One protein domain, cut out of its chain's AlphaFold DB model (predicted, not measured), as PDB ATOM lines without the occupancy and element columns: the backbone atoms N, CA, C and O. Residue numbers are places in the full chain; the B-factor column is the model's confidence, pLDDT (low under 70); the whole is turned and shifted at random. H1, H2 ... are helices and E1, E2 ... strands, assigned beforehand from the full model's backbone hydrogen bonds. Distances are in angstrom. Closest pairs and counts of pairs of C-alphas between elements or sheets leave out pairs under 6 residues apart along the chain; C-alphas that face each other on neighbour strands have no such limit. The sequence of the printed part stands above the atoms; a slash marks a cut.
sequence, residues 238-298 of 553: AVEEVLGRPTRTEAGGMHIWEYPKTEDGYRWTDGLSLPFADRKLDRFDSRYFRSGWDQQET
ATOM      1  N   ALA A 238     -19.183 -29.476   0.936       88.31
ATOM      2  CA  ALA A 238     -18.060 -30.242   0.398       88.31
ATOM      3  C   ALA A 238     -16.767 -30.013   1.199       88.31
ATOM      4  O   ALA A 238     -15.956 -30.928   1.350       88.31
ATOM      5  N   VAL A 239     -16.579 -28.798   1.724       89.00
ATOM      6  CA  VAL A 239     -15.453 -28.470   2.608       89.00
ATOM      7  C   VAL A 239     -15.645 -29.107   3.986       89.00
ATOM      8  O   VAL A 239     -14.726 -29.747   4.499       89.00
ATOM      9  N   GLU A 240     -16.843 -29.000   4.568       90.25
ATOM     10  CA  GLU A 240     -17.171 -29.587   5.873       90.25
ATOM     11  C   GLU A 240     -17.109 -31.121   5.882       90.25
ATOM     12  O   GLU A 240     -16.773 -31.711   6.907       90.25
ATOM     13  N   GLU A 241     -17.394 -31.783   4.758       86.19
ATOM     14  CA  GLU A 241     -17.270 -33.240   4.626       86.19
ATOM     15  C   GLU A 241     -15.832 -33.729   4.858       86.19
ATOM     16  O   GLU A 241     -15.616 -34.819   5.386       86.19
ATOM     17  N   VAL A 242     -14.841 -32.911   4.496       82.94
ATOM     18  CA  VAL A 242     -13.418 -33.268   4.572       82.94
ATOM     19  C   VAL A 242     -12.752 -32.696   5.822       82.94
ATOM     20  O   VAL A 242     -11.993 -33.405   6.480       82.94
ATOM     21  N   LEU A 243     -13.010 -31.428   6.156       85.25
ATOM     22  CA  LEU A 243     -12.375 -30.743   7.292       85.25
ATOM     23  C   LEU A 243     -13.171 -30.868   8.599       85.25
ATOM     24  O   LEU A 243     -12.685 -30.468   9.659       85.25
ATOM     25  N   GLY A 244     -14.394 -31.398   8.538       86.81
ATOM     26  CA  GLY A 244     -15.368 -31.313   9.620       86.81
ATOM     27  C   GLY A 244     -16.043 -29.941   9.678       86.81
ATOM     28  O   GLY A 244     -15.767 -29.045   8.881       86.81
ATOM     29  N   ARG A 245     -16.936 -29.752  10.653       91.12
ATOM     30  CA  ARG A 245     -17.585 -28.451  10.872       91.12
ATOM     31  C   ARG A 245     -16.579 -27.416  11.387       91.12
ATOM     32  O   ARG A 245     -15.739 -27.785  12.210       91.12
ATOM     33  N   PRO A 246     -16.686 -26.143  10.969       92.75
ATOM     34  CA  PRO A 246     -15.843 -25.087  11.511       92.75
ATOM     35  C   PRO A 246     -16.081 -24.924  13.016       92.75
ATOM     36  O   PRO A 246     -17.208 -25.061  13.501       92.75
ATOM     37  N   THR A 247     -15.021 -24.587  13.747       94.31
ATOM     38  CA  THR A 247     -15.080 -24.261  15.178       94.31
ATOM     39  C   THR A 247     -15.939 -23.022  15.415       94.31
ATOM     40  O   THR A 247     -16.718 -22.973  16.369       94.31
ATOM     41  N   ARG A 248     -15.827 -22.019  14.536       94.56
ATOM     42  CA  ARG A 248     -16.690 -20.832  14.535       94.56
ATOM     43  C   ARG A 248     -16.863 -20.248  13.135       94.56
ATOM     44  O   ARG A 248     -16.028 -20.452  12.259       94.56
ATOM     45  N   THR A 249     -17.924 -19.469  12.961       93.00
ATOM     46  CA  THR A 249     -18.165 -18.653  11.766       93.00
ATOM     47  C   THR A 249     -18.227 -17.189  12.181       93.00
ATOM     48  O   THR A 249     -18.981 -16.835  13.090       93.00
ATOM     49  N   GLU A 250     -17.432 -16.343  11.537       91.94
ATOM     50  CA  GLU A 250     -17.382 -14.906  11.798       91.94
ATOM     51  C   GLU A 250     -18.267 -14.116  10.820       91.94
ATOM     52  O   GLU A 250     -18.739 -14.621   9.794       91.94
ATOM     53  N   ALA A 251     -18.514 -12.846  11.152       83.44
ATOM     54  CA  ALA A 251     -19.240 -11.937  10.274       83.44
ATOM     55  C   ALA A 251     -18.514 -11.800   8.922       83.44
ATOM     56  O   ALA A 251     -17.292 -11.713   8.872       83.44
ATOM     57  N   GLY A 252     -19.275 -11.777   7.824       82.31
ATOM     58  CA  GLY A 252     -18.713 -11.740   6.468       82.31
ATOM     59  C   GLY A 252     -18.455 -13.113   5.840       82.31
ATOM     60  O   GLY A 252     -17.857 -13.167   4.774       82.31
ATOM     61  N   GLY A 253     -18.918 -14.204   6.462       88.75
ATOM     62  CA  GLY A 253     -18.859 -15.543   5.866       88.75
ATOM     63  C   GLY A 253     -17.510 -16.244   6.028       88.75
ATOM     64  O   GLY A 253     -17.237 -17.206   5.323       88.75
ATOM     65  N   MET A 254     -16.662 -15.792   6.955       91.88
ATOM     66  CA  MET A 254     -15.396 -16.457   7.266       91.88
ATOM     67  C   MET A 254     -15.643 -17.663   8.180       91.88
ATOM     68  O   MET A 254     -16.164 -17.516   9.286       91.88
ATOM     69  N   HIS A 255     -15.278 -18.858   7.728       93.31
ATOM     70  CA  HIS A 255     -15.372 -20.097   8.499       93.31
ATOM     71  C   HIS A 255     -13.995 -20.440   9.067       93.31
ATOM     72  O   HIS A 255     -13.020 -20.484   8.321       93.31
ATOM     73  N   ILE A 256     -13.906 -20.678  10.376       91.44
ATOM     74  CA  ILE A 256     -12.635 -20.893  11.072       91.44
ATOM     75  C   ILE A 256     -12.614 -22.280  11.702       91.44
ATOM     76  O   ILE A 256     -13.474 -22.613  12.520       91.44
ATOM     77  N   TRP A 257     -11.587 -23.053  11.364       91.69
ATOM     78  CA  TRP A 257     -11.225 -24.297  12.025       91.69
ATOM     79  C   TRP A 257     -10.006 -24.061  12.904       91.69
ATOM     80  O   TRP A 257      -9.014 -23.481  12.469       91.69
ATOM     81  N   GLU A 258     -10.095 -24.523  14.142       90.56
ATOM     82  CA  GLU A 258      -9.018 -24.443  15.122       90.56
ATOM     83  C   GLU A 258      -8.572 -25.857  15.473       90.56
ATOM     84  O   GLU A 258      -9.395 -26.710  15.814       90.56
ATOM     85  N   TYR A 259      -7.267 -26.096  15.385       85.94
ATOM     86  CA  TYR A 259      -6.647 -27.391  15.613       85.94
ATOM     87  C   TYR A 259      -5.691 -27.278  16.801       85.94
ATOM     88  O   TYR A 259      -4.542 -26.866  16.628       85.94
ATOM     89  N   PRO A 260      -6.145 -27.620  18.021       86.81
ATOM     90  CA  PRO A 260      -5.270 -27.674  19.179       86.81
ATOM     91  C   PRO A 260      -4.165 -28.707  18.956       86.81
ATOM     92  O   PRO A 260      -4.431 -29.854  18.582       86.81
ATOM     93  N   LYS A 261      -2.927 -28.300  19.205       83.50
ATOM     94  CA  LYS A 261      -1.723 -29.121  19.114       83.50
ATOM     95  C   LYS A 261      -1.063 -29.222  20.480       83.50
ATOM     96  O   LYS A 261      -1.187 -28.332  21.325       83.50
ATOM     97  N   THR A 262      -0.397 -30.340  20.722       83.81
ATOM     98  CA  THR A 262       0.382 -30.571  21.937       83.81
ATOM     99  C   THR A 262       1.558 -31.464  21.588       83.81
ATOM    100  O   THR A 262       1.351 -32.611  21.200       83.81
ATOM    101  N   GLU A 263       2.766 -30.929  21.714       83.12
ATOM    102  CA  GLU A 263       4.017 -31.592  21.337       83.12
ATOM    103  C   GLU A 263       5.163 -30.990  22.153       83.12
ATOM    104  O   GLU A 263       5.124 -29.804  22.473       83.12
ATOM    105  N   ASP A 264       6.132 -31.810  22.563       80.06
ATOM    106  CA  ASP A 264       7.361 -31.398  23.264       80.06
ATOM    107  C   ASP A 264       7.166 -30.474  24.482       80.06
ATOM    108  O   ASP A 264       8.011 -29.653  24.838       80.06
ATOM    109  N   GLY A 265       6.031 -30.612  25.170       81.62
ATOM    110  CA  GLY A 265       5.690 -29.778  26.323       81.62
ATOM    111  C   GLY A 265       5.187 -28.377  25.966       81.62
ATOM    112  O   GLY A 265       5.057 -27.546  26.864       81.62
ATOM    113  N   TYR A 266       4.859 -28.129  24.701       84.81
ATOM    114  CA  TYR A 266       4.133 -26.958  24.225       84.81
ATOM    115  C   TYR A 266       2.694 -27.307  23.861       84.81
ATOM    116  O   TYR A 266       2.366 -28.432  23.476       84.81
ATOM    117  N   ARG A 267       1.826 -26.303  23.955       87.69
ATOM    118  CA  ARG A 267       0.467 -26.310  23.425       87.69
ATOM    119  C   ARG A 267       0.274 -25.077  22.564       87.69
ATOM    120  O   ARG A 267       0.514 -23.969  23.018       87.69
ATOM    121  N   TRP A 268      -0.255 -25.251  21.366       89.06
ATOM    122  CA  TRP A 268      -0.670 -24.137  20.519       89.06
ATOM    123  C   TRP A 268      -1.934 -24.509  19.753       89.06
ATOM    124  O   TRP A 268      -2.453 -25.617  19.883       89.06
ATOM    125  N   THR A 269      -2.490 -23.566  19.001       86.69
ATOM    126  CA  THR A 269      -3.658 -23.815  18.151       86.69
ATOM    127  C   THR A 269      -3.373 -23.292  16.761       86.69
ATOM    128  O   THR A 269      -3.233 -22.085  16.576       86.69
ATOM    129  N   ASP A 270      -3.302 -24.196  15.791       84.88
ATOM    130  CA  ASP A 270      -3.270 -23.800  14.387       84.88
ATOM    131  C   ASP A 270      -4.679 -23.406  13.942       84.88
ATOM    132  O   ASP A 270      -5.674 -23.994  14.372       84.88
ATOM    133  N   GLY A 271      -4.766 -22.396  13.086       86.31
ATOM    134  CA  GLY A 271      -6.023 -21.879  12.564       86.31
ATOM    135  C   GLY A 271      -6.078 -21.964  11.047       86.31
ATOM    136  O   GLY A 271      -5.132 -21.579  10.365       86.31
ATOM    137  N   LEU A 272      -7.213 -22.398  10.512       87.25
ATOM    138  CA  LEU A 272      -7.543 -22.292   9.096       87.25
ATOM    139  C   LEU A 272      -8.813 -21.456   8.937       87.25
ATOM    140  O   LEU A 272      -9.847 -21.804   9.497       87.25
ATOM    141  N   SER A 273      -8.740 -20.372   8.169       89.38
ATOM    142  CA  SER A 273      -9.832 -19.408   7.989       89.38
ATOM    143  C   SER A 273     -10.243 -19.325   6.524       89.38
ATOM    144  O   SER A 273      -9.546 -18.707   5.736       89.38
ATOM    145  N   LEU A 274     -11.363 -19.924   6.130       89.56
ATOM    146  CA  LEU A 274     -11.806 -19.939   4.734       89.56
ATOM    147  C   LEU A 274     -12.980 -18.974   4.502       89.56
ATOM    148  O   LEU A 274     -13.992 -19.085   5.201       89.56
ATOM    149  N   PRO A 275     -12.889 -18.048   3.529       91.88
ATOM    150  CA  PRO A 275     -13.981 -17.136   3.206       91.88
ATOM    151  C   PRO A 275     -15.052 -17.820   2.350       91.88
ATOM    152  O   PRO A 275     -14.739 -18.459   1.348       91.88
ATOM    153  N   PHE A 276     -16.325 -17.643   2.700       92.56
ATOM    154  CA  PHE A 276     -17.459 -18.108   1.907       92.56
ATOM    155  C   PHE A 276     -18.401 -16.958   1.547       92.56
ATOM    156  O   PHE A 276     -18.892 -16.239   2.417       92.56
ATOM    157  N   ALA A 277     -18.727 -16.851   0.261       92.19
ATOM    158  CA  ALA A 277     -19.768 -15.981  -0.269       92.19
ATOM    159  C   ALA A 277     -20.860 -16.849  -0.910       92.19
ATOM    160  O   ALA A 277     -20.564 -17.793  -1.638       92.19
ATOM    161  N   ASP A 278     -22.130 -16.589  -0.591       91.88
ATOM    162  CA  ASP A 278     -23.271 -17.364  -1.108       91.88
ATOM    163  C   ASP A 278     -23.122 -18.894  -0.941       91.88
ATOM    164  O   ASP A 278     -23.493 -19.682  -1.812       91.88
ATOM    165  N   ARG A 279     -22.580 -19.321   0.212       91.44
ATOM    166  CA  ARG A 279     -22.264 -20.726   0.562       91.44
ATOM    167  C   ARG A 279     -21.222 -21.400  -0.339       91.44
ATOM    168  O   ARG A 279     -21.131 -22.630  -0.353       91.44
ATOM    169  N   LYS A 280     -20.431 -20.620  -1.068       92.75
ATOM    170  CA  LYS A 280     -19.327 -21.101  -1.893       92.75
ATOM    171  C   LYS A 280     -18.017 -20.496  -1.423       92.75
ATOM    172  O   LYS A 280     -17.983 -19.333  -1.034       92.75
ATOM    173  N   LEU A 281     -16.975 -21.315  -1.426       89.12
ATOM    174  CA  LEU A 281     -15.619 -20.930  -1.084       89.12
ATOM    175  C   LEU A 281     -15.215 -19.818  -2.046       89.12
ATOM    176  O   LEU A 281     -15.188 -20.031  -3.258       89.12
ATOM    177  N   ASP A 282     -14.961 -18.634  -1.506       87.12
ATOM    178  CA  ASP A 282     -14.347 -17.551  -2.263       87.12
ATOM    179  C   ASP A 282     -12.873 -17.917  -2.537       87.12
ATOM    180  O   ASP A 282     -12.404 -19.015  -2.221       87.12
ATOM    181  N   ARG A 283     -12.105 -17.027  -3.150       78.56
ATOM    182  CA  ARG A 283     -10.711 -17.294  -3.488       78.56
ATOM    183  C   ARG A 283      -9.892 -17.744  -2.268       78.56
ATOM    184  O   ARG A 283      -9.668 -16.978  -1.332       78.56
ATOM    185  N   PHE A 284      -9.354 -18.964  -2.339       69.75
ATOM    186  CA  PHE A 284      -8.390 -19.490  -1.372       69.75
ATOM    187  C   PHE A 284      -6.965 -19.011  -1.680       69.75
ATOM    188  O   PHE A 284      -6.487 -19.125  -2.813       69.75
ATOM    189  N   ASP A 285      -6.264 -18.524  -0.659       67.06
ATOM    190  CA  ASP A 285      -4.825 -18.287  -0.670       67.06
ATOM    191  C   ASP A 285      -4.159 -18.771   0.633       67.06
ATOM    192  O   ASP A 285      -4.813 -19.018   1.643       67.06
ATOM    193  N   SER A 286      -2.837 -18.939   0.604       58.62
ATOM    194  CA  SER A 286      -2.055 -19.470   1.737       58.62
ATOM    195  C   SER A 286      -2.140 -18.648   3.031       58.62
ATOM    196  O   SER A 286      -1.848 -19.179   4.097       58.62
ATOM    197  N   ARG A 287      -2.568 -17.378   2.985       67.38
ATOM    198  CA  ARG A 287      -2.643 -16.498   4.169       67.38
ATOM    199  C   ARG A 287      -3.781 -16.874   5.115       67.38
ATOM    200  O   ARG A 287      -3.873 -16.332   6.212       67.38
ATOM    201  N   TYR A 288      -4.651 -17.780   4.681       77.00
ATOM    202  CA  TYR A 288      -5.760 -18.304   5.461       77.00
ATOM    203  C   TYR A 288      -5.352 -19.393   6.451       77.00
ATOM    204  O   TYR A 288      -6.135 -19.703   7.351       77.00
ATOM    205  N   PHE A 289      -4.145 -19.950   6.324       78.12
ATOM    206  CA  PHE A 289      -3.551 -20.768   7.372       78.12
ATOM    207  C   PHE A 289      -2.709 -19.892   8.300       78.12
ATOM    208  O   PHE A 289      -1.881 -19.092   7.863       78.12
ATOM    209  N   ARG A 290      -2.924 -20.051   9.601       75.88
ATOM    210  CA  ARG A 290      -2.167 -19.391  10.655       75.88
ATOM    211  C   ARG A 290      -1.618 -20.469  11.568       75.88
ATOM    212  O   ARG A 290      -2.371 -21.040  12.356       75.88
ATOM    213  N   SER A 291      -0.312 -20.709  11.490       74.44
ATOM    214  CA  SER A 291       0.338 -21.519  12.513       74.44
ATOM    215  C   SER A 291       0.250 -20.800  13.858       74.44
ATOM    216  O   SER A 291       0.512 -19.598  13.958       74.44
ATOM    217  N   GLY A 292      -0.150 -21.539  14.885       76.19
ATOM    218  CA  GLY A 292      -0.145 -21.066  16.262       76.19
ATOM    219  C   GLY A 292       1.216 -21.200  16.934       76.19
ATOM    220  O   GLY A 292       1.317 -20.835  18.099       76.19
ATOM    221  N   TRP A 293       2.236 -21.726  16.245       75.12
ATOM    222  CA  TRP A 293       3.541 -22.037  16.835       75.12
ATOM    223  C   TRP A 293       4.192 -20.821  17.509       75.12
ATOM    224  O   TRP A 293       4.617 -20.898  18.658       75.12
ATOM    225  N   ASP A 294       4.147 -19.655  16.861       73.00
ATOM    226  CA  ASP A 294       4.659 -18.396  17.431       73.00
ATOM    227  C   ASP A 294       3.853 -17.906  18.657       73.00
ATOM    228  O   ASP A 294       4.241 -16.953  19.329       73.00
ATOM    229  N   GLN A 295       2.708 -18.531  18.939       79.94
ATOM    230  CA  GLN A 295       1.816 -18.266  20.073       79.94
ATOM    231  C   GLN A 295       1.667 -19.495  20.973       79.94
ATOM    232  O   GLN A 295       0.624 -19.694  21.600       79.94
ATOM    233  N   GLN A 296       2.693 -20.341  21.009       84.12
ATOM    234  CA  GLN A 296       2.712 -21.503  21.875       84.12
ATOM    235  C   GLN A 296       2.718 -21.119  23.356       84.12
ATOM    236  O   GLN A 296       3.392 -20.193  23.802       84.12
ATOM    237  N   GLU A 297       1.972 -21.893  24.127       87.50
ATOM    238  CA  GLU A 297       1.952 -21.873  25.576       87.50
ATOM    239  C   GLU A 297       2.764 -23.060  26.082       87.50
ATOM    240  O   GLU A 297       2.576 -24.197  25.635       87.50
ATOM    241  N   THR A 298       3.648 -22.833  27.045       88.75
ATOM    242  CA  THR A 298       4.344 -23.940  27.696       88.75
ATOM    243  C   THR A 298       3.376 -24.703  28.608       88.75
ATOM    244  O   THR A 298       2.564 -24.134  29.345       88.75
TER     245      THR A 298
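This is residues 238 to 298 of the 553 residues of the protein "Secreted protein" of Rhodopirellula sp. SWK7 (UniProt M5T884). A long, narrow hairpin of two strands, E2 and E3, makes the length of the domain, with short E1 beside the first residues of E2 and an unnamed tail, residues 278 to 298, folding back along E3. The small helix H1 is off the sheet, before E1. The printed part has 61 residues with one named helix and three named strands, in the order H1, E1, E2, E3; the sheet, E1 - E2 - E3, is antiparallel and the class is mostly strand. The whole is only just loose, close to compact, with a radius of gyration of the C-alphas of 13.0 A, and elongated, spanning 42 by 21 by 19 A.

E3, residues 266 to 277, is 35.9 A long, from C-alpha 266 at (4.133, -26.958, 24.225) to C-alpha 277 at (-19.768, -15.981, -0.269). E2, residues 254 to 263, is 28.4 A long. E1 has residues 248 to 250. H1, residues 238 to 243, begins with C-alpha 238 at (-18.060, -30.242, 0.398).

E1, E2 and E3 form a meander, each strand the antiparallel neighbour of the one before. The hairpin of E2 and E3 has directions 164 degrees apart, with N 257 and O 272 at 2.8 A, within hydrogen-bond range. In the hairpin of E1 and E2 the angle is 138 degrees, and N 250 and O 254 are 2.8 A apart, within that range. Residues 271 to 272 of E3 pair antiparallel with residues 289 to 290, and residues 266 to 267 with residues 297 to 298. H1 is not on the sheet; it is apart from E3, and only just apart from E2, the closest C-alphas being 8.1 A apart. In H1, 1 of 2 O i to N i+4 pairs is within hydrogen-bond range.

The C-alphas farthest apart, of Gly 265 and Asp 278, are 41.8 A apart. The printed part has no cut, and its links between named elements are tight. Mean pLDDT of the printed part is 85.1; residues 284 to 287 are under 70.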